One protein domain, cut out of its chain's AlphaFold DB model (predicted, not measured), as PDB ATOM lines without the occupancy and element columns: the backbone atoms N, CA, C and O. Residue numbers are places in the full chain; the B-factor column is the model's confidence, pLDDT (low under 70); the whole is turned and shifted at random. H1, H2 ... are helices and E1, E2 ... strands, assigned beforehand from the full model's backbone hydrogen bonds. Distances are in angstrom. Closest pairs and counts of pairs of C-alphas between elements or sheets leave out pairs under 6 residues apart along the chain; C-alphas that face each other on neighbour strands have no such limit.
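AT A GLANCE: This is residues 130 to 285 and 378 to 397 of the 739 residues of the protein "Methyltransf_25 domain-containing protein" of Mycobacterium conspicuum (UniProt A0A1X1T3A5). A small parallel sheet sits between H1 on one face and H5 on the other, with H6 packed on H1; long H4 and shorter H2, side by side, reach away from the sheet's E2 edge and make the length. The printed part has 176 residues with six named helices and three named strands, in the order E1 H1 H2 H3 H4 E2 H5 E3 H6 along the chain; the class is mostly helix, with helices holding 78 of the 96 residues in named elements, and the sheet order is E2 E1 E3, all parallel. The whole is a loose rod, radius of gyration of the C-alphas 20.3 A, spanning 64 by 29 by 27 A.

IN THESE COORDINATES: Find C-alpha 130 at (12.188, -21.639, 24.749); E1 runs from there to 136, 19.1 A. E2 is residues 259 to 264 and E3 281 to 285. H1 is residues 142 to 149, H5 270 to 276, H2 167 to 179, 18.5 A, and H3 189 to 192. H4, residues 218 to 251, covers 49.3 A; H6, 380 to 391, ends at C-alpha 391 (-2.548, -42.613, 30.389).

HOW THE PARTS SIT: Look at N 132 and O 260, 2.7 A, between E2 and E1, and N 133 and O 281, 2.8 A, between E1 and E3. E2, H5, E3 form a split strand-helix-strand unit, E1 between its strands, with a right-handed crossover; E1, H1 H2 H3 H4, E2 form an unsplit one, its strands neighbours. H1 and H5 are on opposite faces, heights 8.9 A and 9.5 A. H6 touches H1 with residues 385 to 390 alone, closest C-alphas Met 148 and Met 386, 4.3 A. H2 touches H4 at a shallow tilt of 4 degrees, opposite ways, closest C-alphas Trp 171 and Ala 237, 5.4 A. H3 touches no helix. Every O i to N i+4 pair is within hydrogen-bond range in H1, H2, H5 and H6; H4 has 27 of 30, and H3 is too short for one.

THE WHOLE: Residues 286 to 377 are cut out, leaving 18.6 A between C-alphas 285 and 378. The links H1 to H2 and H3 to H4 are long. Confidence is under 70 for 41 residues, among them 182 to 194 and 203 to 220.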
ATOM      1  N   GLN A 130      12.830 -22.507  23.759       96.38
ATOM      2  CA  GLN A 130      12.188 -21.639  24.749       96.38
ATOM      3  C   GLN A 130      11.548 -22.490  25.863       96.38
ATOM      4  O   GLN A 130      11.041 -23.574  25.571       96.38
ATOM      5  N   PRO A 131      11.556 -22.052  27.131       96.62
ATOM      6  CA  PRO A 131      11.012 -22.837  28.228       96.62
ATOM      7  C   PRO A 131       9.479 -22.822  28.239       96.62
ATOM      8  O   PRO A 131       8.851 -21.776  28.072       96.62
ATOM      9  N   ILE A 132       8.890 -23.977  28.536       96.38
ATOM     10  CA  ILE A 132       7.533 -24.144  29.054       96.38
ATOM     11  C   ILE A 132       7.672 -24.508  30.535       96.38
ATOM     12  O   ILE A 132       8.065 -25.621  30.888       96.38
ATOM     13  N   MET A 133       7.379 -23.551  31.407       95.00
ATOM     14  CA  MET A 133       7.503 -23.683  32.857       95.00
ATOM     15  C   MET A 133       6.225 -24.293  33.434       95.00
ATOM     16  O   MET A 133       5.176 -23.655  33.425       95.00
ATOM     17  N   VAL A 134       6.296 -25.511  33.967       95.38
ATOM     18  CA  VAL A 134       5.176 -26.145  34.676       95.38
ATOM     19  C   VAL A 134       5.280 -25.807  36.157       95.38
ATOM     20  O   VAL A 134       6.057 -26.414  36.895       95.38
ATOM     21  N   THR A 135       4.500 -24.827  36.600       92.44
ATOM     22  CA  THR A 135       4.442 -24.396  37.996       92.44
ATOM     23  C   THR A 135       3.263 -25.063  38.691       92.44
ATOM     24  O   THR A 135       2.117 -24.949  38.261       92.44
ATOM     25  N   SER A 136       3.538 -25.784  39.774       90.56
ATOM     26  CA  SER A 136       2.525 -26.541  40.513       90.56
ATOM     27  C   SER A 136       2.956 -26.761  41.953       90.56
ATOM     28  O   SER A 136       4.151 -26.935  42.205       90.56
ATOM     29  N   ALA A 137       2.003 -26.908  42.869       82.56
ATOM     30  CA  ALA A 137       2.287 -27.602  44.119       82.56
ATOM     31  C   ALA A 137       2.654 -29.071  43.829       82.56
ATOM     32  O   ALA A 137       2.180 -29.669  42.852       82.56
ATOM     33  N   GLY A 138       3.469 -29.681  44.695       80.75
ATOM     34  CA  GLY A 138       3.719 -31.123  44.642       80.75
ATOM     35  C   GLY A 138       2.404 -31.914  44.590       80.75
ATOM     36  O   GLY A 138       1.348 -31.411  44.947       80.75
ATOM     37  N   ARG A 139       2.420 -33.160  44.110       85.81
ATOM     38  CA  ARG A 139       1.224 -34.037  44.116       85.81
ATOM     39  C   ARG A 139      -0.013 -33.498  43.358       85.81
ATOM     40  O   ARG A 139      -1.095 -34.066  43.501       85.81
ATOM     41  N   SER A 140       0.148 -32.497  42.491       89.38
ATOM     42  CA  SER A 140      -0.941 -31.908  41.683       89.38
ATOM     43  C   SER A 140      -1.038 -32.473  40.260       89.38
ATOM     44  O   SER A 140      -1.738 -31.932  39.419       89.38
ATOM     45  N   GLY A 141      -0.324 -33.568  39.970       89.12
ATOM     46  CA  GLY A 141      -0.334 -34.213  38.652       89.12
ATOM     47  C   GLY A 141       0.726 -33.703  37.669       89.12
ATOM     48  O   GLY A 141       0.667 -34.045  36.495       89.12
ATOM     49  N   SER A 142       1.729 -32.942  38.118       91.38
ATOM     50  CA  SER A 142       2.757 -32.379  37.226       91.38
ATOM     51  C   SER A 142       3.543 -33.440  36.458       91.38
ATOM     52  O   SER A 142       3.787 -33.276  35.273       91.38
ATOM     53  N   THR A 143       3.863 -34.580  37.073       90.00
ATOM     54  CA  THR A 143       4.478 -35.727  36.377       90.00
ATOM     55  C   THR A 143       3.603 -36.258  35.236       90.00
ATOM     56  O   THR A 143       4.121 -36.646  34.194       90.00
ATOM     57  N   TRP A 144       2.277 -36.269  35.411       89.88
ATOM     58  CA  TRP A 144       1.339 -36.703  34.371       89.88
ATOM     59  C   TRP A 144       1.326 -35.714  33.204       89.88
ATOM     60  O   TRP A 144       1.454 -36.123  32.053       89.88
ATOM     61  N   LEU A 145       1.289 -34.417  33.511       94.44
ATOM     62  CA  LEU A 145       1.351 -33.355  32.513       94.44
ATOM     63  C   LEU A 145       2.688 -33.336  31.749       94.44
ATOM     64  O   LEU A 145       2.691 -33.214  30.528       94.44
ATOM     65  N   MET A 146       3.822 -33.525  32.433       95.75
ATOM     66  CA  MET A 146       5.147 -33.593  31.796       95.75
ATOM     67  C   MET A 146       5.243 -34.739  30.780       95.75
ATOM     68  O   MET A 146       5.821 -34.560  29.711       95.75
ATOM     69  N   ARG A 147       4.624 -35.895  31.068       92.88
ATOM     70  CA  ARG A 147       4.534 -37.022  30.122       92.88
ATOM     71  C   ARG A 147       3.730 -36.684  28.875       92.88
ATOM     72  O   ARG A 147       4.122 -37.083  27.783       92.88
ATOM     73  N   MET A 148       2.623 -35.959  29.036       95.25
ATOM     74  CA  MET A 148       1.844 -35.470  27.898       95.25
ATOM     75  C   MET A 148       2.689 -34.513  27.053       95.25
ATOM     76  O   MET A 148       2.809 -34.710  25.850       95.25
ATOM     77  N   LEU A 149       3.333 -33.521  27.681       96.25
ATOM     78  CA  LEU A 149       4.173 -32.535  26.990       96.25
ATOM     79  C   LEU A 149       5.336 -33.177  26.223       96.25
ATOM     80  O   LEU A 149       5.632 -32.738  25.116       96.25
ATOM     81  N   ALA A 150       5.940 -34.246  26.752       94.44
ATOM     82  CA  ALA A 150       7.018 -34.981  26.086       94.44
ATOM     83  C   ALA A 150       6.619 -35.579  24.720       94.44
ATOM     84  O   ALA A 150       7.491 -35.888  23.905       94.44
ATOM     85  N   GLN A 151       5.317 -35.739  24.446       94.81
ATOM     86  CA  GLN A 151       4.835 -36.238  23.156       94.81
ATOM     87  C   GLN A 151       4.617 -35.160  22.100       94.81
ATOM     88  O   GLN A 151       4.588 -35.497  20.914       94.81
ATOM     89  N   HIS A 152       4.493 -33.891  22.492       95.81
ATOM     90  CA  HIS A 152       4.287 -32.818  21.529       95.81
ATOM     91  C   HIS A 152       5.521 -32.690  20.611       95.81
ATOM     92  O   HIS A 152       6.645 -32.642  21.112       95.81
ATOM     93  N   PRO A 153       5.364 -32.629  19.274       93.62
ATOM     94  CA  PRO A 153       6.495 -32.664  18.337       93.62
ATOM     95  C   PRO A 153       7.494 -31.514  18.526       93.62
ATOM     96  O   PRO A 153       8.698 -31.725  18.376       93.62
ATOM     97  N   ASP A 154       7.004 -30.337  18.919       94.75
ATOM     98  CA  ASP A 154       7.832 -29.141  19.128       94.75
ATOM     99  C   ASP A 154       8.398 -28.992  20.548       94.75
ATOM    100  O   ASP A 154       9.097 -28.011  20.816       94.75
ATOM    101  N   VAL A 155       8.105 -29.926  21.459       96.06
ATOM    102  CA  VAL A 155       8.525 -29.852  22.866       96.06
ATOM    103  C   VAL A 155       9.506 -30.978  23.174       96.06
ATOM    104  O   VAL A 155       9.242 -32.148  22.911       96.06
ATOM    105  N   VAL A 156      10.643 -30.632  23.776       96.56
ATOM    106  CA  VAL A 156      11.568 -31.604  24.363       96.56
ATOM    107  C   VAL A 156      11.455 -31.612  25.884       96.56
ATOM    108  O   VAL A 156      11.351 -30.577  26.539       96.56
ATOM    109  N   VAL A 157      11.491 -32.803  26.463       94.81
ATOM    110  CA  VAL A 157      11.524 -33.024  27.909       94.81
ATOM    111  C   VAL A 157      12.679 -33.973  28.196       94.81
ATOM    112  O   VAL A 157      12.929 -34.890  27.417       94.81
ATOM    113  N   HIS A 158      13.394 -33.762  29.299       94.06
ATOM    114  CA  HIS A 158      14.306 -34.785  29.800       94.06
ATOM    115  C   HIS A 158      13.484 -35.868  30.506       94.06
ATOM    116  O   HIS A 158      12.891 -35.616  31.556       94.06
ATOM    117  N   GLU A 159      13.400 -37.057  29.907       90.00
ATOM    118  CA  GLU A 159      12.441 -38.100  30.295       90.00
ATOM    119  C   GLU A 159      12.888 -38.974  31.480       90.00
ATOM    120  O   GLU A 159      12.458 -40.115  31.630       90.00
ATOM    121  N   GLN A 160      13.716 -38.430  32.372       88.19
ATOM    122  CA  GLN A 160      14.050 -39.087  33.628       88.19
ATOM    123  C   GLN A 160      12.960 -38.811  34.658       88.19
ATOM    124  O   GLN A 160      12.809 -37.681  35.118       88.19
ATOM    125  N   PHE A 161      12.221 -39.843  35.069       81.69
ATOM    126  CA  PHE A 161      11.286 -39.743  36.189       81.69
ATOM    127  C   PHE A 161      12.012 -39.244  37.466       81.69
ATOM    128  O   PHE A 161      13.086 -39.762  37.769       81.69
ATOM    129  N   PRO A 162      11.460 -38.290  38.248       87.00
ATOM    130  CA  PRO A 162      10.122 -37.699  38.157       87.00
ATOM    131  C   PRO A 162      10.039 -36.408  37.317       87.00
ATOM    132  O   PRO A 162       9.107 -35.636  37.521       87.00
ATOM    133  N   TYR A 163      10.925 -36.183  36.347       90.38
ATOM    134  CA  TYR A 163      11.030 -34.979  35.499       90.38
ATOM    135  C   TYR A 163      11.533 -33.744  36.266       90.38
ATOM    136  O   TYR A 163      11.008 -32.644  36.109       90.38
ATOM    137  N   GLU A 164      12.525 -33.946  37.139       88.50
ATOM    138  CA  GLU A 164      13.004 -32.973  38.139       88.50
ATOM    139  C   GLU A 164      14.522 -32.747  38.042       88.50
ATOM    140  O   GLU A 164      15.229 -32.641  39.035       88.50
ATOM    141  N   THR A 165      15.045 -32.690  36.815       87.56
ATOM    142  CA  THR A 165      16.469 -32.390  36.566       87.56
ATOM    143  C   THR A 165      16.794 -30.908  36.734       87.56
ATOM    144  O   THR A 165      17.939 -30.566  37.003       87.56
ATOM    145  N   PHE A 166      15.789 -30.033  36.595       90.94
ATOM    146  CA  PHE A 166      15.894 -28.590  36.839       90.94
ATOM    147  C   PHE A 166      17.069 -27.909  36.117       90.94
ATOM    148  O   PHE A 166      17.672 -26.988  36.660       90.94
ATOM    149  N   ALA A 167      17.431 -28.361  34.913       94.50
ATOM    150  CA  ALA A 167      18.607 -27.869  34.202       94.50
ATOM    151  C   ALA A 167      18.514 -26.360  33.930       94.50
ATOM    152  O   ALA A 167      19.466 -25.626  34.189       94.50
ATOM    153  N   CYS A 168      17.366 -25.874  33.450       95.81
ATOM    154  CA  CYS A 168      17.171 -24.448  33.219       95.81
ATOM    155  C   CYS A 168      17.124 -23.683  34.540       95.81
ATOM    156  O   CYS A 168      17.883 -22.730  34.713       95.81
ATOM    157  N   SER A 169      16.297 -24.125  35.491       93.69
ATOM    158  CA  SER A 169      16.161 -23.476  36.801       93.69
ATOM    159  C   SER A 169      17.500 -23.381  37.541       93.69
ATOM    160  O   SER A 169      17.833 -22.328  38.075       93.69
ATOM    161  N   TYR A 170      18.325 -24.428  37.509       93.62
ATOM    162  CA  TYR A 170      19.661 -24.421  38.104       93.62
ATOM    163  C   TYR A 170      20.543 -23.319  37.507       93.62
ATOM    164  O   TYR A 170      21.129 -22.525  38.240       93.62
ATOM    165  N   TRP A 171      20.606 -23.217  36.179       95.62
ATOM    166  CA  TRP A 171      21.415 -22.192  35.520       95.62
ATOM    167  C   TRP A 171      20.846 -20.779  35.692       95.62
ATOM    168  O   TRP A 171      21.612 -19.820  35.755       95.62
ATOM    169  N   MET A 172      19.528 -20.620  35.826       94.88
ATOM    170  CA  MET A 172      18.943 -19.324  36.180       94.88
ATOM    171  C   MET A 172      19.272 -18.930  37.625       94.88
ATOM    172  O   MET A 172      19.587 -17.767  37.880       94.88
ATOM    173  N   HIS A 173      19.265 -19.895  38.550       92.75
ATOM    174  CA  HIS A 173      19.734 -19.692  39.919       92.75
ATOM    175  C   HIS A 173      21.209 -19.295  39.949       92.75
ATOM    176  O   HIS A 173      21.573 -18.340  40.624       92.75
ATOM    177  N   PHE A 174      22.047 -19.981  39.169       92.06
ATOM    178  CA  PHE A 174      23.472 -19.692  39.048       92.06
ATOM    179  C   PHE A 174      23.731 -18.234  38.648       92.06
ATOM    180  O   PHE A 174      24.534 -17.562  39.291       92.06
ATOM    181  N   ILE A 175      23.012 -17.708  37.647       91.94
ATOM    182  CA  ILE A 175      23.129 -16.290  37.264       91.94
ATOM    183  C   ILE A 175      22.702 -15.384  38.420       91.94
ATOM    184  O   ILE A 175      23.383 -14.401  38.689       91.94
ATOM    185  N   GLN A 176      21.593 -15.691  39.103       90.56
ATOM    186  CA  GLN A 176      21.125 -14.883  40.234       90.56
ATOM    187  C   GLN A 176      22.155 -14.836  41.366       90.56
ATOM    188  O   GLN A 176      22.425 -13.754  41.875       90.56
ATOM    189  N   VAL A 177      22.777 -15.970  41.707       88.25
ATOM    190  CA  VAL A 177      23.854 -16.030  42.707       88.25
ATOM    191  C   VAL A 177      25.049 -15.200  42.250       88.25
ATOM    192  O   VAL A 177      25.521 -14.350  42.997       88.25
ATOM    193  N   LEU A 178      25.518 -15.385  41.012       86.56
ATOM    194  CA  LEU A 178      26.671 -14.642  40.501       86.56
ATOM    195  C   LEU A 178      26.407 -13.155  40.283       86.56
ATOM    196  O   LEU A 178      27.376 -12.409  40.229       86.56
ATOM    197  N   ALA A 179      25.148 -12.742  40.132       86.31
ATOM    198  CA  ALA A 179      24.714 -11.352  40.013       86.31
ATOM    199  C   ALA A 179      24.356 -10.711  41.365       86.31
ATOM    200  O   ALA A 179      24.102  -9.504  41.425       86.31
ATOM    201  N   ALA A 180      24.277 -11.509  42.433       83.31
ATOM    202  CA  ALA A 180      23.926 -11.022  43.752       83.31
ATOM    203  C   ALA A 180      25.039 -10.116  44.302       83.31
ATOM    204  O   ALA A 180      26.227 -10.367  44.074       83.31
ATOM    205  N   PRO A 181      24.685  -9.054  45.042       76.94
ATOM    206  CA  PRO A 181      25.683  -8.268  45.745       76.94
ATOM    207  C   PRO A 181      26.372  -9.133  46.808       76.94
ATOM    208  O   PRO A 181      25.733  -9.948  47.471       76.94
ATOM    209  N   GLY A 182      27.681  -8.947  46.988       68.19
ATOM    210  CA  GLY A 182      28.420  -9.639  48.043       68.19
ATOM    211  C   GLY A 182      27.917  -9.253  49.437       68.19
ATOM    212  O   GLY A 182      27.758  -8.066  49.732       68.19
ATOM    213  N   ASP A 183      27.702 -10.249  50.297       64.12
ATOM    214  CA  ASP A 183      27.332 -10.067  51.701       64.12
ATOM    215  C   ASP A 183      28.463 -10.554  52.622       64.12
ATOM    216  O   ASP A 183      28.683 -11.751  52.792       64.12
ATOM    217  N   ASN A 184      29.174  -9.608  53.240       55.53
ATOM    218  CA  ASN A 184      30.276  -9.883  54.169       55.53
ATOM    219  C   ASN A 184      29.796 -10.192  55.604       55.53
ATOM    220  O   ASN A 184      30.627 -10.412  56.486       55.53
ATOM    221  N   SER A 185      28.482 -10.152  55.874       53.84
ATOM    222  CA  SER A 185      27.921 -10.425  57.208       53.84
ATOM    223  C   SER A 185      27.890 -11.914  57.558       53.84
ATOM    224  O   SER A 185      27.839 -12.270  58.734       53.84
ATOM    225  N   GLN A 186      27.988 -12.780  56.551       51.00
ATOM    226  CA  GLN A 186      28.078 -14.222  56.708       51.00
ATOM    227  C   GLN A 186      29.546 -14.656  56.563       51.00
ATOM    228  O   GLN A 186      30.195 -14.374  55.556       51.00
ATOM    229  N   VAL A 187      30.076 -15.409  57.535       49.47
ATOM    230  CA  VAL A 187      31.417 -16.049  57.483       49.47
ATOM    231  C   VAL A 187      31.403 -17.267  56.529       49.47
ATOM    232  O   VAL A 187      32.056 -18.280  56.747       49.47
ATOM    233  N   GLU A 188      30.630 -17.180  55.446       52.53
ATOM    234  CA  GLU A 188      30.500 -18.174  54.370       52.53
ATOM    235  C   GLU A 188      31.774 -18.255  53.517       52.53
ATOM    236  O   GLU A 188      31.986 -19.215  52.775       52.53
ATOM    237  N   SER A 189      32.641 -17.247  53.640       52.19
ATOM    238  CA  SER A 189      33.770 -17.011  52.760       52.19
ATOM    239  C   SER A 189      34.645 -18.270  52.603       52.19
ATOM    240  O   SER A 189      34.775 -18.807  51.496       52.19
ATOM    241  N   LEU A 190      35.196 -18.835  53.671       56.75
ATOM    242  CA  LEU A 190      36.087 -19.996  53.527       56.75
ATOM    243  C   LEU A 190      35.380 -21.275  53.050       56.75
ATOM    244  O   LEU A 190      36.059 -22.176  52.560       56.75
ATOM    245  N   HIS A 191      34.054 -21.371  53.160       64.25
ATOM    246  CA  HIS A 191      33.313 -22.554  52.728       64.25
ATOM    247  C   HIS A 191      33.192 -22.649  51.211       64.25
ATOM    248  O   HIS A 191      33.240 -23.758  50.695       64.25
ATOM    249  N   PHE A 192      33.131 -21.525  50.491       68.19
ATOM    250  CA  PHE A 192      33.142 -21.531  49.023       68.19
ATOM    251  C   PHE A 192      34.374 -22.258  48.455       68.19
ATOM    252  O   PHE A 192      34.259 -23.078  47.552       68.19
ATOM    253  N   TRP A 193      35.556 -22.024  49.037       66.94
ATOM    254  CA  TRP A 193      36.804 -22.673  48.609       66.94
ATOM    255  C   TRP A 193      36.989 -24.098  49.156       66.94
ATOM    256  O   TRP A 193      37.918 -24.789  48.745       66.94
ATOM    257  N   ARG A 194      36.148 -24.532  50.105       65.38
ATOM    258  CA  ARG A 194      36.263 -25.828  50.802       65.38
ATOM    259  C   ARG A 194      35.150 -26.814  50.456       65.38
ATOM    260  O   ARG A 194      35.354 -28.012  50.601       65.38
ATOM    261  N   ASP A 195      33.993 -26.330  50.023       74.00
ATOM    262  CA  ASP A 195      32.847 -27.133  49.610       74.00
ATOM    263  C   ASP A 195      32.523 -26.798  48.156       74.00
ATOM    264  O   ASP A 195      31.909 -25.778  47.856       74.00
ATOM    265  N   THR A 196      32.919 -27.684  47.246       72.19
ATOM    266  CA  THR A 196      32.674 -27.543  45.803       72.19
ATOM    267  C   THR A 196      31.189 -27.568  45.434       72.19
ATOM    268  O   THR A 196      30.841 -27.298  44.286       72.19
ATOM    269  N   ARG A 197      30.296 -27.865  46.389       74.75
ATOM    270  CA  ARG A 197      28.839 -27.778  46.221       74.75
ATOM    271  C   ARG A 197      28.288 -26.393  46.564       74.75
ATOM    272  O   ARG A 197      27.093 -26.169  46.394       74.75
ATOM    273  N   ARG A 198      29.122 -25.470  47.057       74.31
ATOM    274  CA  ARG A 198      28.734 -24.090  47.363       74.31
ATOM    275  C   ARG A 198      29.185 -23.149  46.257       74.31
ATOM    276  O   ARG A 198      30.326 -23.190  45.809       74.31
ATOM    277  N   ILE A 199      28.290 -22.253  45.862       77.12
ATOM    278  CA  ILE A 199      28.573 -21.161  44.932       77.12
ATOM    279  C   ILE A 199      28.287 -19.866  45.682       77.12
ATOM    280  O   ILE A 199      27.201 -19.707  46.234       77.12
ATOM    281  N   ALA A 200      29.270 -18.973  45.740       75.50
ATOM    282  CA  ALA A 200      29.132 -17.670  46.376       75.50
ATOM    283  C   ALA A 200      28.904 -16.574  45.323       75.50
ATOM    284  O   ALA A 200      29.305 -16.752  44.165       75.50
ATOM    285  N   PRO A 201      28.314 -15.430  45.709       76.12
ATOM    286  CA  PRO A 201      28.260 -14.267  44.839       76.12
ATOM    287  C   PRO A 201      29.655 -13.840  44.378       76.12
ATOM    288  O   PRO A 201      30.639 -13.923  45.119       76.12
ATOM    289  N   PHE A 202      29.744 -13.363  43.144       70.81
ATOM    290  CA  PHE A 202      30.963 -12.802  42.570       70.81
ATOM    291  C   PHE A 202      30.698 -11.330  42.241       70.81
ATOM    292  O   PHE A 202      29.630 -11.073  41.718       70.81
ATOM    293  N   PRO A 203      31.613 -10.371  42.480       68.44
ATOM    294  CA  PRO A 203      32.876 -10.527  43.180       68.44
ATOM    295  C   PRO A 203      32.656 -10.731  44.682       68.44
ATOM    296  O   PRO A 203      31.868 -10.058  45.335       68.44
ATOM    297  N   TYR A 204      33.435 -11.649  45.229       58.56
ATOM    298  CA  TYR A 204      33.221 -12.242  46.542       58.56
ATOM    299  C   TYR A 204      33.579 -11.343  47.750       58.56
ATOM    300  O   TYR A 204      33.173 -11.654  48.862       58.56
ATOM    301  N   PHE A 205      34.311 -10.228  47.569       52.38
ATOM    302  CA  PHE A 205      34.913  -9.473  48.692       52.38
ATOM    303  C   PHE A 205      34.687  -7.951  48.741       52.38
ATOM    304  O   PHE A 205      35.348  -7.278  49.531       52.38
ATOM    305  N   PHE A 206      33.796  -7.355  47.944       52.28
ATOM    306  CA  PHE A 206      33.878  -5.899  47.725       52.28
ATOM    307  C   PHE A 206      32.576  -5.119  47.889       52.28
ATOM    308  O   PHE A 206      32.212  -4.324  47.026       52.28
ATOM    309  N   VAL A 207      31.936  -5.250  49.051       50.53
ATOM    310  CA  VAL A 207      31.094  -4.165  49.572       50.53
ATOM    311  C   VAL A 207      31.548  -3.845  50.993       50.53
ATOM    312  O   VAL A 207      31.142  -4.483  51.963       50.53
ATOM    313  N   ASP A 208      32.471  -2.891  51.113       44.12
ATOM    314  CA  ASP A 208      32.765  -2.283  52.407       44.12
ATOM    315  C   ASP A 208      31.508  -1.529  52.865       44.12
ATOM    316  O   ASP A 208      31.091  -0.540  52.257       44.12
ATOM    317  N   SER A 209      30.898  -2.015  53.945       43.97
ATOM    318  CA  SER A 209      29.716  -1.433  54.583       43.97
ATOM    319  C   SER A 209      29.957  -0.013  55.126       43.97
ATOM    320  O   SER A 209      29.009   0.652  55.559       43.97
ATOM    321  N   SER A 210      31.201   0.483  55.077       43.84
ATOM    322  CA  SER A 210      31.591   1.834  55.479       43.84
ATOM    323  C   SER A 210      31.328   2.929  54.426       43.84
ATOM    324  O   SER A 210      31.296   4.114  54.778       43.84
ATOM    325  N   HIS A 211      31.077   2.600  53.152       43.97
ATOM    326  CA  HIS A 211      31.064   3.615  52.092       43.97
ATOM    327  C   HIS A 211      29.676   4.189  51.764       43.97
ATOM    328  O   HIS A 211      28.925   3.668  50.955       43.97
ATOM    329  N   MET A 212      29.386   5.375  52.317       44.31
ATOM    330  CA  MET A 212      28.326   6.297  51.852       44.31
ATOM    331  C   MET A 212      28.723   7.108  50.597       44.31
ATOM    332  O   MET A 212      28.072   8.095  50.251       44.31
ATOM    333  N   SER A 213      29.826   6.761  49.937       47.56
ATOM    334  CA  SER A 213      30.408   7.536  48.837       47.56
ATOM    335  C   SER A 213      30.410   6.730  47.547       47.56
ATOM    336  O   SER A 213      30.785   5.559  47.561       47.56
ATOM    337  N   LYS A 214      30.040   7.379  46.428       53.12
ATOM    338  CA  LYS A 214      30.138   6.793  45.083       53.12
ATOM    339  C   LYS A 214      31.510   6.129  44.916       53.12
ATOM    340  O   LYS A 214      32.507   6.775  45.256       53.12
ATOM    341  N   PRO A 215      31.583   4.898  44.387       55.97
ATOM    342  CA  PRO A 215      32.863   4.259  44.132       55.97
ATOM    343  C   PRO A 215      33.707   5.188  43.249       55.97
ATOM    344  O   PRO A 215      33.234   5.717  42.241       55.97
ATOM    345  N   THR A 216      34.946   5.456  43.659       55.94
ATOM    346  CA  THR A 216      35.908   6.260  42.890       55.94
ATOM    347  C   THR A 216      37.126   5.408  42.543       55.94
ATOM    348  O   THR A 216      37.424   4.421  43.213       55.94
ATOM    349  N   GLY A 217      37.821   5.752  41.457       65.31
ATOM    350  CA  GLY A 217      39.030   5.037  41.041       65.31
ATOM    351  C   GLY A 217      38.775   3.575  40.652       65.31
ATOM    352  O   GLY A 217      37.935   3.294  39.797       65.31
ATOM    353  N   ALA A 218      39.530   2.650  41.251       62.47
ATOM    354  CA  ALA A 218      39.553   1.231  40.885       62.47
ATOM    355  C   ALA A 218      38.211   0.506  41.107       62.47
ATOM    356  O   ALA A 218      37.824  -0.299  40.261       62.47
ATOM    357  N   GLN A 219      37.469   0.842  42.170       64.50
ATOM    358  CA  GLN A 219      36.176   0.215  42.474       64.50
ATOM    359  C   GLN A 219      35.136   0.504  41.383       64.50
ATOM    360  O   GLN A 219      34.475  -0.405  40.900       64.50
ATOM    361  N   ALA A 220      35.063   1.747  40.900       66.00
ATOM    362  CA  ALA A 220      34.136   2.113  39.827       66.00
ATOM    363  C   ALA A 220      34.460   1.411  38.499       66.00
ATOM    364  O   ALA A 220      33.576   1.153  37.686       66.00
ATOM    365  N   THR A 221      35.740   1.130  38.244       70.19
ATOM    366  CA  THR A 221      36.162   0.355  37.072       70.19
ATOM    367  C   THR A 221      35.773  -1.114  37.213       70.19
ATOM    368  O   THR A 221      35.274  -1.688  36.247       70.19
ATOM    369  N   LEU A 222      35.942  -1.694  38.404       69.25
ATOM    370  CA  LEU A 222      35.527  -3.062  38.703       69.25
ATOM    371  C   LEU A 222      34.007  -3.232  38.593       69.25
ATOM    372  O   LEU A 222      33.563  -4.138  37.898       69.25
ATOM    373  N   ASP A 223      33.221  -2.337  39.194       68.25
ATOM    374  CA  ASP A 223      31.752  -2.392  39.167       68.25
ATOM    375  C   ASP A 223      31.203  -2.325  37.731       68.25
ATOM    376  O   ASP A 223      30.298  -3.080  37.356       68.25
ATOM    377  N   ARG A 224      31.794  -1.461  36.891       69.81
ATOM    378  CA  ARG A 224      31.456  -1.377  35.461       69.81
ATOM    379  C   ARG A 224      31.826  -2.646  34.701       69.81
ATOM    380  O   ARG A 224      31.038  -3.109  33.884       69.81
ATOM    381  N   TRP A 225      33.016  -3.197  34.948       78.94
ATOM    382  CA  TRP A 225      33.449  -4.437  34.303       78.94
ATOM    383  C   TRP A 225      32.552  -5.615  34.699       78.94
ATOM    384  O   TRP A 225      32.084  -6.352  33.833       78.94
ATOM    385  N   TYR A 226      32.266  -5.744  35.994       78.44
ATOM    386  CA  TYR A 226      31.449  -6.809  36.561       78.44
ATOM    387  C   TYR A 226      30.003  -6.775  36.051       78.44
ATOM    388  O   TYR A 226      29.454  -7.818  35.707       78.44
ATOM    389  N   SER A 227      29.412  -5.590  35.894       72.25
ATOM    390  CA  SER A 227      28.069  -5.466  35.313       72.25
ATOM    391  C   SER A 227      27.987  -6.063  33.900       72.25
ATOM    392  O   SER A 227      26.995  -6.705  33.571       72.25
ATOM    393  N   GLY A 228      29.052  -5.940  33.097       76.94
ATOM    394  CA  GLY A 228      29.156  -6.619  31.801       76.94
ATOM    395  C   GLY A 228      29.351  -8.139  31.899       76.94
ATOM    396  O   GLY A 228      28.989  -8.858  30.973       76.94
ATOM    397  N   GLN A 229      29.882  -8.653  33.013       87.19
ATOM    398  CA  GLN A 229      30.026 -10.097  33.229       87.19
ATOM    399  C   GLN A 229      28.692 -10.783  33.529       87.19
ATOM    400  O   GLN A 229      28.517 -11.929  33.138       87.19
ATOM    401  N   VAL A 230      27.733 -10.097  34.161       89.56
ATOM    402  CA  VAL A 230      26.396 -10.666  34.425       89.56
ATOM    403  C   VAL A 230      25.698 -11.086  33.124       89.56
ATOM    404  O   VAL A 230      25.106 -12.162  33.051       89.56
ATOM    405  N   GLU A 231      25.820 -10.275  32.073       92.06
ATOM    406  CA  GLU A 231      25.263 -10.578  30.748       92.06
ATOM    407  C   GLU A 231      25.996 -11.747  30.069       92.06
ATOM    408  O   GLU A 231      25.376 -12.580  29.405       92.06
ATOM    409  N   GLU A 232      27.308 -11.864  30.287       93.00
ATOM    410  CA  GLU A 232      28.101 -13.002  29.812       93.00
ATOM    411  C   GLU A 232      27.760 -14.295  30.573       93.00
ATOM    412  O   GLU A 232      27.637 -15.358  29.962       93.00
ATOM    413  N   PHE A 233      27.515 -14.226  31.885       93.50
ATOM    414  CA  PHE A 233      27.018 -15.360  32.667       93.50
ATOM    415  C   PHE A 233      25.652 -15.819  32.160       93.50
ATOM    416  O   PHE A 233      25.432 -17.020  32.009       93.50
ATOM    417  N   ALA A 234      24.761 -14.880  31.826       95.50
ATOM    418  CA  ALA A 234      23.486 -15.199  31.197       95.50
ATOM    419  C   ALA A 234      23.672 -15.884  29.832       95.50
ATOM    420  O   ALA A 234      23.028 -16.901  29.566       95.50
ATOM    421  N   ARG A 235      24.604 -15.398  29.002       96.94
ATOM    422  CA  ARG A 235      24.947 -16.012  27.710       96.94
ATOM    423  C   ARG A 235      25.433 -17.453  27.871       96.94
ATOM    424  O   ARG A 235      24.954 -18.341  27.162       96.94
ATOM    425  N   VAL A 236      26.360 -17.697  28.799       96.81
ATOM    426  CA  VAL A 236      26.899 -19.036  29.095       96.81
ATOM    427  C   VAL A 236      25.804 -19.958  29.621       96.81
ATOM    428  O   VAL A 236      25.662 -21.077  29.132       96.81
ATOM    429  N   ALA A 237      24.994 -19.487  30.566       96.88
ATOM    430  CA  ALA A 237      23.885 -20.247  31.123       96.88
ATOM    431  C   ALA A 237      22.885 -20.681  30.043       96.88
ATOM    432  O   ALA A 237      22.541 -21.859  29.967       96.88
ATOM    433  N   GLN A 238      22.457 -19.771  29.160       98.00
ATOM    434  CA  GLN A 238      21.548 -20.119  28.065       98.00
ATOM    435  C   GLN A 238      22.176 -21.109  27.079       98.00
ATOM    436  O   GLN A 238      21.521 -22.074  26.690       98.00
ATOM    437  N   ALA A 239      23.450 -20.919  26.719       97.94
ATOM    438  CA  ALA A 239      24.161 -21.842  25.840       97.94
ATOM    439  C   ALA A 239      24.243 -23.256  26.441       97.94
ATOM    440  O   ALA A 239      24.014 -24.241  25.734       97.94
ATOM    441  N   THR A 240      24.508 -23.366  27.744       98.00
ATOM    442  CA  THR A 240      24.565 -24.654  28.445       98.00
ATOM    443  C   THR A 240      23.192 -25.314  28.540       98.00
ATOM    444  O   THR A 240      23.067 -26.501  28.234       98.00
ATOM    445  N   VAL A 241      22.150 -24.555  28.900       97.88
ATOM    446  CA  VAL A 241      20.764 -25.051  28.938       97.88
ATOM    447  C   VAL A 241      20.336 -25.560  27.565       97.88
ATOM    448  O   VAL A 241      19.821 -26.672  27.444       97.88
ATOM    449  N   GLU A 242      20.587 -24.791  26.506       96.38
ATOM    450  CA  GLU A 242      20.211 -25.204  25.158       96.38
ATOM    451  C   GLU A 242      21.018 -26.425  24.696       96.38
ATOM    452  O   GLU A 242      20.452 -27.336  24.093       96.38
ATOM    453  N   SER A 243      22.311 -26.499  25.023       96.94
ATOM    454  CA  SER A 243      23.141 -27.678  24.749       96.94
ATOM    455  C   SER A 243      22.577 -28.943  25.409       96.94
ATOM    456  O   SER A 243      22.469 -29.978  24.748       96.94
ATOM    457  N   PHE A 244      22.156 -28.852  26.675       97.31
ATOM    458  CA  PHE A 244      21.521 -29.956  27.398       97.31
ATOM    459  C   PHE A 244      20.244 -30.432  26.691       97.31
ATOM    460  O   PHE A 244      20.131 -31.602  26.324       97.31
ATOM    461  N   TYR A 245      19.315 -29.525  26.384       96.44
ATOM    462  CA  TYR A 245      18.065 -29.912  25.725       96.44
ATOM    463  C   TYR A 245      18.250 -30.354  24.270       96.44
ATOM    464  O   TYR A 245      17.469 -31.168  23.775       96.44
ATOM    465  N   ARG A 246      19.312 -29.909  23.583       95.06
ATOM    466  CA  ARG A 246      19.700 -30.465  22.277       95.06
ATOM    467  C   ARG A 246      20.158 -31.913  22.403       95.06
ATOM    468  O   ARG A 246      19.875 -32.695  21.499       95.06
ATOM    469  N   ALA A 247      20.846 -32.277  23.485       94.62
ATOM    470  CA  ALA A 247      21.215 -33.664  23.745       94.62
ATOM    471  C   ALA A 247      19.963 -34.528  23.978       94.62
ATOM    472  O   ALA A 247      19.793 -35.525  23.275       94.62
ATOM    473  N   CYS A 248      19.031 -34.079  24.829       94.19
ATOM    474  CA  CYS A 248      17.745 -34.761  25.030       94.19
ATOM    475  C   CYS A 248      16.949 -34.896  23.720       94.19
ATOM    476  O   CYS A 248      16.377 -35.944  23.431       94.19
ATOM    477  N   ALA A 249      16.939 -33.854  22.883       92.94
ATOM    478  CA  ALA A 249      16.250 -33.882  21.596       92.94
ATOM    479  C   ALA A 249      16.834 -34.950  20.657       92.94
ATOM    480  O   ALA A 249      16.078 -35.665  20.002       92.94
ATOM    481  N   ARG A 250      18.167 -35.098  20.613       91.38
ATOM    482  CA  ARG A 250      18.838 -36.133  19.806       91.38
ATOM    483  C   ARG A 250      18.500 -37.537  20.292       91.38
ATOM    484  O   ARG A 250      18.201 -38.395  19.464       91.38
ATOM    485  N   GLU A 251      18.531 -37.756  21.603       89.06
ATOM    486  CA  GLU A 251      18.179 -39.037  22.224       89.06
ATOM    487  C   GLU A 251      16.734 -39.436  21.894       89.06
ATOM    488  O   GLU A 251      16.480 -40.535  21.399       89.06
ATOM    489  N   ASN A 252      15.811 -38.480  22.011       83.94
ATOM    490  CA  ASN A 252      14.390 -38.667  21.722       83.94
ATOM    491  C   ASN A 252      14.044 -38.547  20.225       83.94
ATOM    492  O   ASN A 252      12.868 -38.483  19.862       83.94
ATOM    493  N   LYS A 253      15.054 -38.504  19.339       85.00
ATOM    494  CA  LYS A 253      14.911 -38.396  17.873       85.00
ATOM    495  C   LYS A 253      14.001 -37.238  17.430       85.00
ATOM    496  O   LYS A 253      13.308 -37.331  16.416       85.00
ATOM    497  N   ARG A 254      14.015 -36.132  18.177       82.94
ATOM    498  CA  ARG A 254      13.311 -34.882  17.863       82.94
ATOM    499  C   ARG A 254      14.188 -34.038  16.946       82.94
ATOM    500  O   ARG A 254      15.308 -33.678  17.302       82.94
ATOM    501  N   THR A 255      13.698 -33.733  15.749       70.44
ATOM    502  CA  THR A 255      14.530 -33.133  14.701       70.44
ATOM    503  C   THR A 255      14.697 -31.619  14.844       70.44
ATOM    504  O   THR A 255      15.765 -31.127  14.491       70.44
ATOM    505  N   THR A 256      13.732 -30.892  15.430       82.44
ATOM    506  CA  THR A 256      13.802 -29.427  15.653       82.44
ATOM    507  C   THR A 256      12.799 -28.922  16.716       82.44
ATOM    508  O   THR A 256      11.870 -28.193  16.364       82.44
ATOM    509  N   PRO A 257      12.919 -29.280  18.009       91.25
ATOM    510  CA  PRO A 257      12.013 -28.733  19.020       91.25
ATOM    511  C   PRO A 257      12.178 -27.210  19.138       91.25
ATOM    512  O   PRO A 257      13.298 -26.696  19.125       91.25
ATOM    513  N   ALA A 258      11.059 -26.493  19.253       95.31
ATOM    514  CA  ALA A 258      11.029 -25.048  19.496       95.31
ATOM    515  C   ALA A 258      10.977 -24.719  20.995       95.31
ATOM    516  O   ALA A 258      11.299 -23.598  21.400       95.31
ATOM    517  N   PHE A 259      10.592 -25.699  21.815       97.25
ATOM    518  CA  PHE A 259      10.414 -25.552  23.247       97.25
ATOM    519  C   PHE A 259      11.052 -26.702  24.016       97.25
ATOM    520  O   PHE A 259      11.128 -27.825  23.524       97.25
ATOM    521  N   PHE A 260      11.448 -26.432  25.253       97.44
ATOM    522  CA  PHE A 260      11.687 -27.459  26.260       97.44
ATOM    523  C   PHE A 260      10.734 -27.253  27.435       97.44
ATOM    524  O   PHE A 260      10.423 -26.109  27.753       97.44
ATOM    525  N   ALA A 261      10.269 -28.316  28.090       96.88
ATOM    526  CA  ALA A 261       9.441 -28.182  29.290       96.88
ATOM    527  C   ALA A 261      10.200 -28.587  30.557       96.88
ATOM    528  O   ALA A 261      10.952 -29.565  30.567       96.88
ATOM    529  N   GLU A 262       9.970 -27.848  31.640       95.38
ATOM    530  CA  GLU A 262      10.568 -28.097  32.952       95.38
ATOM    531  C   GLU A 262       9.562 -27.789  34.065       95.38
ATOM    532  O   GLU A 262       8.781 -26.839  33.972       95.38
ATOM    533  N   LYS A 263       9.584 -28.579  35.142       94.19
ATOM    534  CA  LYS A 263       8.877 -28.233  36.380       94.19
ATOM    535  C   LYS A 263       9.601 -27.086  37.081       94.19
ATOM    536  O   LYS A 263      10.814 -27.141  37.235       94.19
ATOM    537  N   VAL A 264       8.866 -26.092  37.571       89.00
ATOM    538  CA  VAL A 264       9.453 -24.930  38.255       89.00
ATOM    539  C   VAL A 264       8.736 -24.678  39.578       89.00
ATOM    540  O   VAL A 264       7.507 -24.743  39.654       89.00
ATOM    541  N   ALA A 265       9.502 -24.380  40.630       79.62
ATOM    542  CA  ALA A 265       8.948 -23.991  41.922       79.62
ATOM    543  C   ALA A 265       8.173 -22.655  41.818       79.62
ATOM    544  O   ALA A 265       8.573 -21.786  41.042       79.62
ATOM    545  N   PRO A 266       7.107 -22.431  42.611       69.88
ATOM    546  CA  PRO A 266       6.357 -21.168  42.591       69.88
ATOM    547  C   PRO A 266       7.216 -19.915  42.840       69.88
ATOM    548  O   PRO A 266       7.038 -18.906  42.159       69.88
ATOM    549  N   ALA A 267       8.199 -20.012  43.743       65.12
ATOM    550  CA  ALA A 267       9.199 -18.974  44.030       65.12
ATOM    551  C   ALA A 267      10.434 -19.018  43.098       65.12
ATOM    552  O   ALA A 267      11.477 -18.458  43.418       65.12
ATOM    553  N   GLY A 268      10.349 -19.741  41.978       64.62
ATOM    554  CA  GLY A 268      11.470 -20.003  41.077       64.62
ATOM    555  C   GLY A 268      11.875 -18.818  40.197       64.62
ATOM    556  O   GLY A 268      11.391 -17.694  40.321       64.62
ATOM    557  N   HIS A 269      12.756 -19.087  39.237       87.06
ATOM    558  CA  HIS A 269      13.471 -18.081  38.439       87.06
ATOM    559  C   HIS A 269      12.669 -17.494  37.266       87.06
ATOM    560  O   HIS A 269      13.244 -17.147  36.232       87.06
ATOM    561  N   TYR A 270      11.345 -17.379  37.421       89.06
ATOM    562  CA  TYR A 270      10.399 -16.989  36.368       89.06
ATOM    563  C   TYR A 270      10.829 -15.718  35.630       89.06
ATOM    564  O   TYR A 270      10.964 -15.734  34.410       89.06
ATOM    565  N   TRP A 271      11.112 -14.628  36.349       90.31
ATOM    566  CA  TRP A 271      11.470 -13.358  35.713       90.31
ATOM    567  C   TRP A 271      12.832 -13.389  35.023       90.31
ATOM    568  O   TRP A 271      13.017 -12.699  34.020       90.31
ATOM    569  N   THR A 272      13.777 -14.194  35.514       93.19
ATOM    570  CA  THR A 272      15.051 -14.416  34.818       93.19
ATOM    571  C   THR A 272      14.804 -15.157  33.504       93.19
ATOM    572  O   THR A 272      15.276 -14.710  32.459       93.19
ATOM    573  N   MET A 273      13.999 -16.228  33.525       93.56
ATOM    574  CA  MET A 273      13.626 -16.960  32.310       93.56
ATOM    575  C   MET A 273      12.862 -16.068  31.329       93.56
ATOM    576  O   MET A 273      13.218 -16.019  30.160       93.56
ATOM    577  N   GLN A 274      11.875 -15.302  31.791       91.19
ATOM    578  CA  GLN A 274      11.043 -14.456  30.933       91.19
ATOM    579  C   GLN A 274      11.843 -13.360  30.213       91.19
ATOM    580  O   GLN A 274      11.530 -13.003  29.081       91.19
ATOM    581  N   GLN A 275      12.887 -12.825  30.850       92.38
ATOM    582  CA  GLN A 275      13.753 -11.817  30.231       92.38
ATOM    583  C   GLN A 275      14.747 -12.414  29.237       92.38
ATOM    584  O   GLN A 275      15.007 -11.813  28.196       92.38
ATOM    585  N   LEU A 276      15.298 -13.590  29.548       95.50
ATOM    586  CA  LEU A 276      16.293 -14.255  28.705       95.50
ATOM    587  C   LEU A 276      15.668 -15.044  27.546       95.50
ATOM    588  O   LEU A 276      16.300 -15.219  26.507       95.50
ATOM    589  N   TYR A 277      14.423 -15.489  27.697       95.31
ATOM    590  CA  TYR A 277      13.684 -16.282  26.721       95.31
ATOM    591  C   TYR A 277      12.393 -15.547  26.327       95.31
ATOM    592  O   TYR A 277      11.356 -15.723  26.964       95.31
ATOM    593  N   PRO A 278      12.417 -14.733  25.256       89.69
ATOM    594  CA  PRO A 278      11.297 -13.857  24.897       89.69
ATOM    595  C   PRO A 278       9.982 -14.576  24.576       89.69
ATOM    596  O   PRO A 278       8.923 -13.952  24.583       89.69
ATOM    597  N   ARG A 279      10.036 -15.875  24.248       92.50
ATOM    598  CA  ARG A 279       8.852 -16.711  23.999       92.50
ATOM    599  C   ARG A 279       8.663 -17.777  25.076       92.50
ATOM    600  O   ARG A 279       8.036 -18.798  24.808       92.50
ATOM    601  N   ALA A 280       9.202 -17.564  26.271       93.19
ATOM    602  CA  ALA A 280       8.895 -18.396  27.420       93.19
ATOM    603  C   ALA A 280       7.374 -18.473  27.649       93.19
ATOM    604  O   ALA A 280       6.615 -17.543  27.343       93.19
ATOM    605  N   ARG A 281       6.926 -19.629  28.132       93.12
ATOM    606  CA  ARG A 281       5.527 -19.934  28.431       93.12
ATOM    607  C   ARG A 281       5.431 -20.545  29.819       93.12
ATOM    608  O   ARG A 281       6.383 -21.163  30.291       93.12
ATOM    609  N   GLN A 282       4.277 -20.418  30.458       92.81
ATOM    610  CA  GLN A 282       4.041 -20.994  31.776       92.81
ATOM    611  C   GLN A 282       2.694 -21.710  31.830       92.81
ATOM    612  O   GLN A 282       1.708 -21.255  31.255       92.81
ATOM    613  N   ILE A 283       2.663 -22.824  32.551       94.88
ATOM    614  CA  ILE A 283       1.457 -23.562  32.899       94.88
ATOM    615  C   ILE A 283       1.337 -23.557  34.422       94.88
ATOM    616  O   ILE A 283       2.231 -24.042  35.115       94.88
ATOM    617  N   PHE A 284       0.226 -23.042  34.938       93.62
ATOM    618  CA  PHE A 284      -0.182 -23.214  36.326       93.62
ATOM    619  C   PHE A 284      -1.039 -24.468  36.427       93.62
ATOM    620  O   PHE A 284      -2.151 -24.507  35.908       93.62
ATOM    621  N   LEU A 285      -0.525 -25.490  37.104       94.19
ATOM    622  CA  LEU A 285      -1.277 -26.705  37.391       94.19
ATOM    623  C   LEU A 285      -1.758 -26.671  38.840       94.19
ATOM    624  O   LEU A 285      -0.957 -26.751  39.777       94.19
ATOM    625  N   SER A 378      -2.391 -27.751  18.258       96.94
ATOM    626  CA  SER A 378      -3.449 -28.442  18.991       96.94
ATOM    627  C   SER A 378      -4.276 -29.402  18.117       96.94
ATOM    628  O   SER A 378      -5.418 -29.759  18.451       96.94
ATOM    629  N   SER A 379      -3.707 -29.843  16.985       97.44
ATOM    630  CA  SER A 379      -4.321 -30.814  16.074       97.44
ATOM    631  C   SER A 379      -4.709 -32.119  16.777       97.44
ATOM    632  O   SER A 379      -4.081 -32.562  17.740       97.44
ATOM    633  N   GLY A 380      -5.788 -32.743  16.287       96.31
ATOM    634  CA  GLY A 380      -6.389 -33.928  16.910       96.31
ATOM    635  C   GLY A 380      -5.385 -35.053  17.161       96.31
ATOM    636  O   GLY A 380      -5.304 -35.545  18.280       96.31
ATOM    637  N   ASP A 381      -4.560 -35.375  16.163       96.81
ATOM    638  CA  ASP A 381      -3.575 -36.458  16.259       96.81
ATOM    639  C   ASP A 381      -2.499 -36.189  17.330       96.81
ATOM    640  O   ASP A 381      -2.092 -37.112  18.041       96.81
ATOM    641  N   ILE A 382      -2.055 -34.932  17.487       96.69
ATOM    642  CA  ILE A 382      -1.089 -34.541  18.529       96.69
ATOM    643  C   ILE A 382      -1.737 -34.651  19.908       96.69
ATOM    644  O   ILE A 382      -1.169 -35.277  20.806       96.69
ATOM    645  N   VAL A 383      -2.935 -34.084  20.074       97.81
ATOM    646  CA  VAL A 383      -3.681 -34.133  21.340       97.81
ATOM    647  C   VAL A 383      -3.929 -35.581  21.764       97.81
ATOM    648  O   VAL A 383      -3.664 -35.941  22.913       97.81
ATOM    649  N   ASP A 384      -4.367 -36.436  20.840       96.44
ATOM    650  CA  ASP A 384      -4.628 -37.847  21.110       96.44
ATOM    651  C   ASP A 384      -3.347 -38.594  21.509       96.44
ATOM    652  O   ASP A 384      -3.363 -39.387  22.456       96.44
ATOM    653  N   ALA A 385      -2.214 -38.308  20.856       95.62
ATOM    654  CA  ALA A 385      -0.916 -38.880  21.215       95.62
ATOM    655  C   ALA A 385      -0.456 -38.453  22.620       95.62
ATOM    656  O   ALA A 385      -0.025 -39.295  23.415       95.62
ATOM    657  N   MET A 386      -0.594 -37.167  22.955       96.75
ATOM    658  CA  MET A 386      -0.265 -36.632  24.279       96.75
ATOM    659  C   MET A 386      -1.121 -37.277  25.375       96.75
ATOM    660  O   MET A 386      -0.585 -37.776  26.368       96.75
ATOM    661  N   VAL A 387      -2.445 -37.332  25.183       94.81
ATOM    662  CA  VAL A 387      -3.381 -37.952  26.136       94.81
ATOM    663  C   VAL A 387      -3.093 -39.443  26.301       94.81
ATOM    664  O   VAL A 387      -3.080 -39.947  27.429       94.81
ATOM    665  N   LYS A 388      -2.820 -40.152  25.200       92.50
ATOM    666  CA  LYS A 388      -2.457 -41.570  25.229       92.50
ATOM    667  C   LYS A 388      -1.223 -41.806  26.101       92.50
ATOM    668  O   LYS A 388      -1.302 -42.608  27.029       92.50
ATOM    669  N   ALA A 389      -0.131 -41.080  25.869       89.62
ATOM    670  CA  ALA A 389       1.100 -41.254  26.641       89.62
ATOM    671  C   ALA A 389       0.943 -40.889  28.121       89.62
ATOM    672  O   ALA A 389       1.526 -41.545  28.988       89.62
ATOM    673  N   GLY A 390       0.120 -39.883  28.438       86.00
ATOM    674  CA  GLY A 390      -0.235 -39.577  29.822       86.00
ATOM    675  C   GLY A 390      -0.897 -40.768  30.530       86.00
ATOM    676  O   GLY A 390      -0.602 -41.034  31.696       86.00
ATOM    677  N   ASN A 391      -1.765 -41.504  29.832       85.00
ATOM    678  CA  ASN A 391      -2.548 -42.613  30.389       85.00
ATOM    679  C   ASN A 391      -1.825 -43.972  30.390       85.00
ATOM    680  O   ASN A 391      -2.309 -44.919  31.013       85.00
ATOM    681  N   GLU A 392      -0.675 -44.095  29.730       81.31
ATOM    682  CA  GLU A 392       0.103 -45.335  29.719       81.31
ATOM    683  C   GLU A 392       0.640 -45.673  31.119       81.31
ATOM    684  O   GLU A 392       1.324 -44.869  31.762       81.31
ATOM    685  N   ALA A 393       0.355 -46.886  31.598       70.88
ATOM    686  CA  ALA A 393       0.838 -47.364  32.889       70.88
ATOM    687  C   ALA A 393       2.326 -47.737  32.814       70.88
ATOM    688  O   ALA A 393       2.714 -48.615  32.049       70.88
ATOM    689  N   THR A 394       3.152 -47.118  33.660       69.56
ATOM    690  CA  THR A 394       4.570 -47.471  33.838       69.56
ATOM    691  C   THR A 394       4.840 -47.892  35.280       69.56
ATOM    692  O   THR A 394       4.066 -47.568  36.189       69.56
ATOM    693  N   ALA A 395       5.928 -48.633  35.507       67.62
ATOM    694  CA  ALA A 395       6.324 -49.080  36.844       67.62
ATOM    695  C   ALA A 395       6.498 -47.895  37.814       67.62
ATOM    696  O   ALA A 395       5.950 -47.924  38.918       67.62
ATOM    697  N   ASP A 396       7.145 -46.817  37.366       66.50
ATOM    698  CA  ASP A 396       7.410 -45.627  38.182       66.50
ATOM    699  C   ASP A 396       6.135 -44.858  38.542       66.50
ATOM    700  O   ASP A 396       5.924 -44.471  39.697       66.50
ATOM    701  N   VAL A 397       5.217 -44.709  37.579       68.19
ATOM    702  CA  VAL A 397       3.921 -44.060  37.818       68.19
ATOM    703  C   VAL A 397       3.070 -44.884  38.778       68.19
ATOM    704  O   VAL A 397       2.479 -44.328  39.706       68.19
TER     705      VAL A 397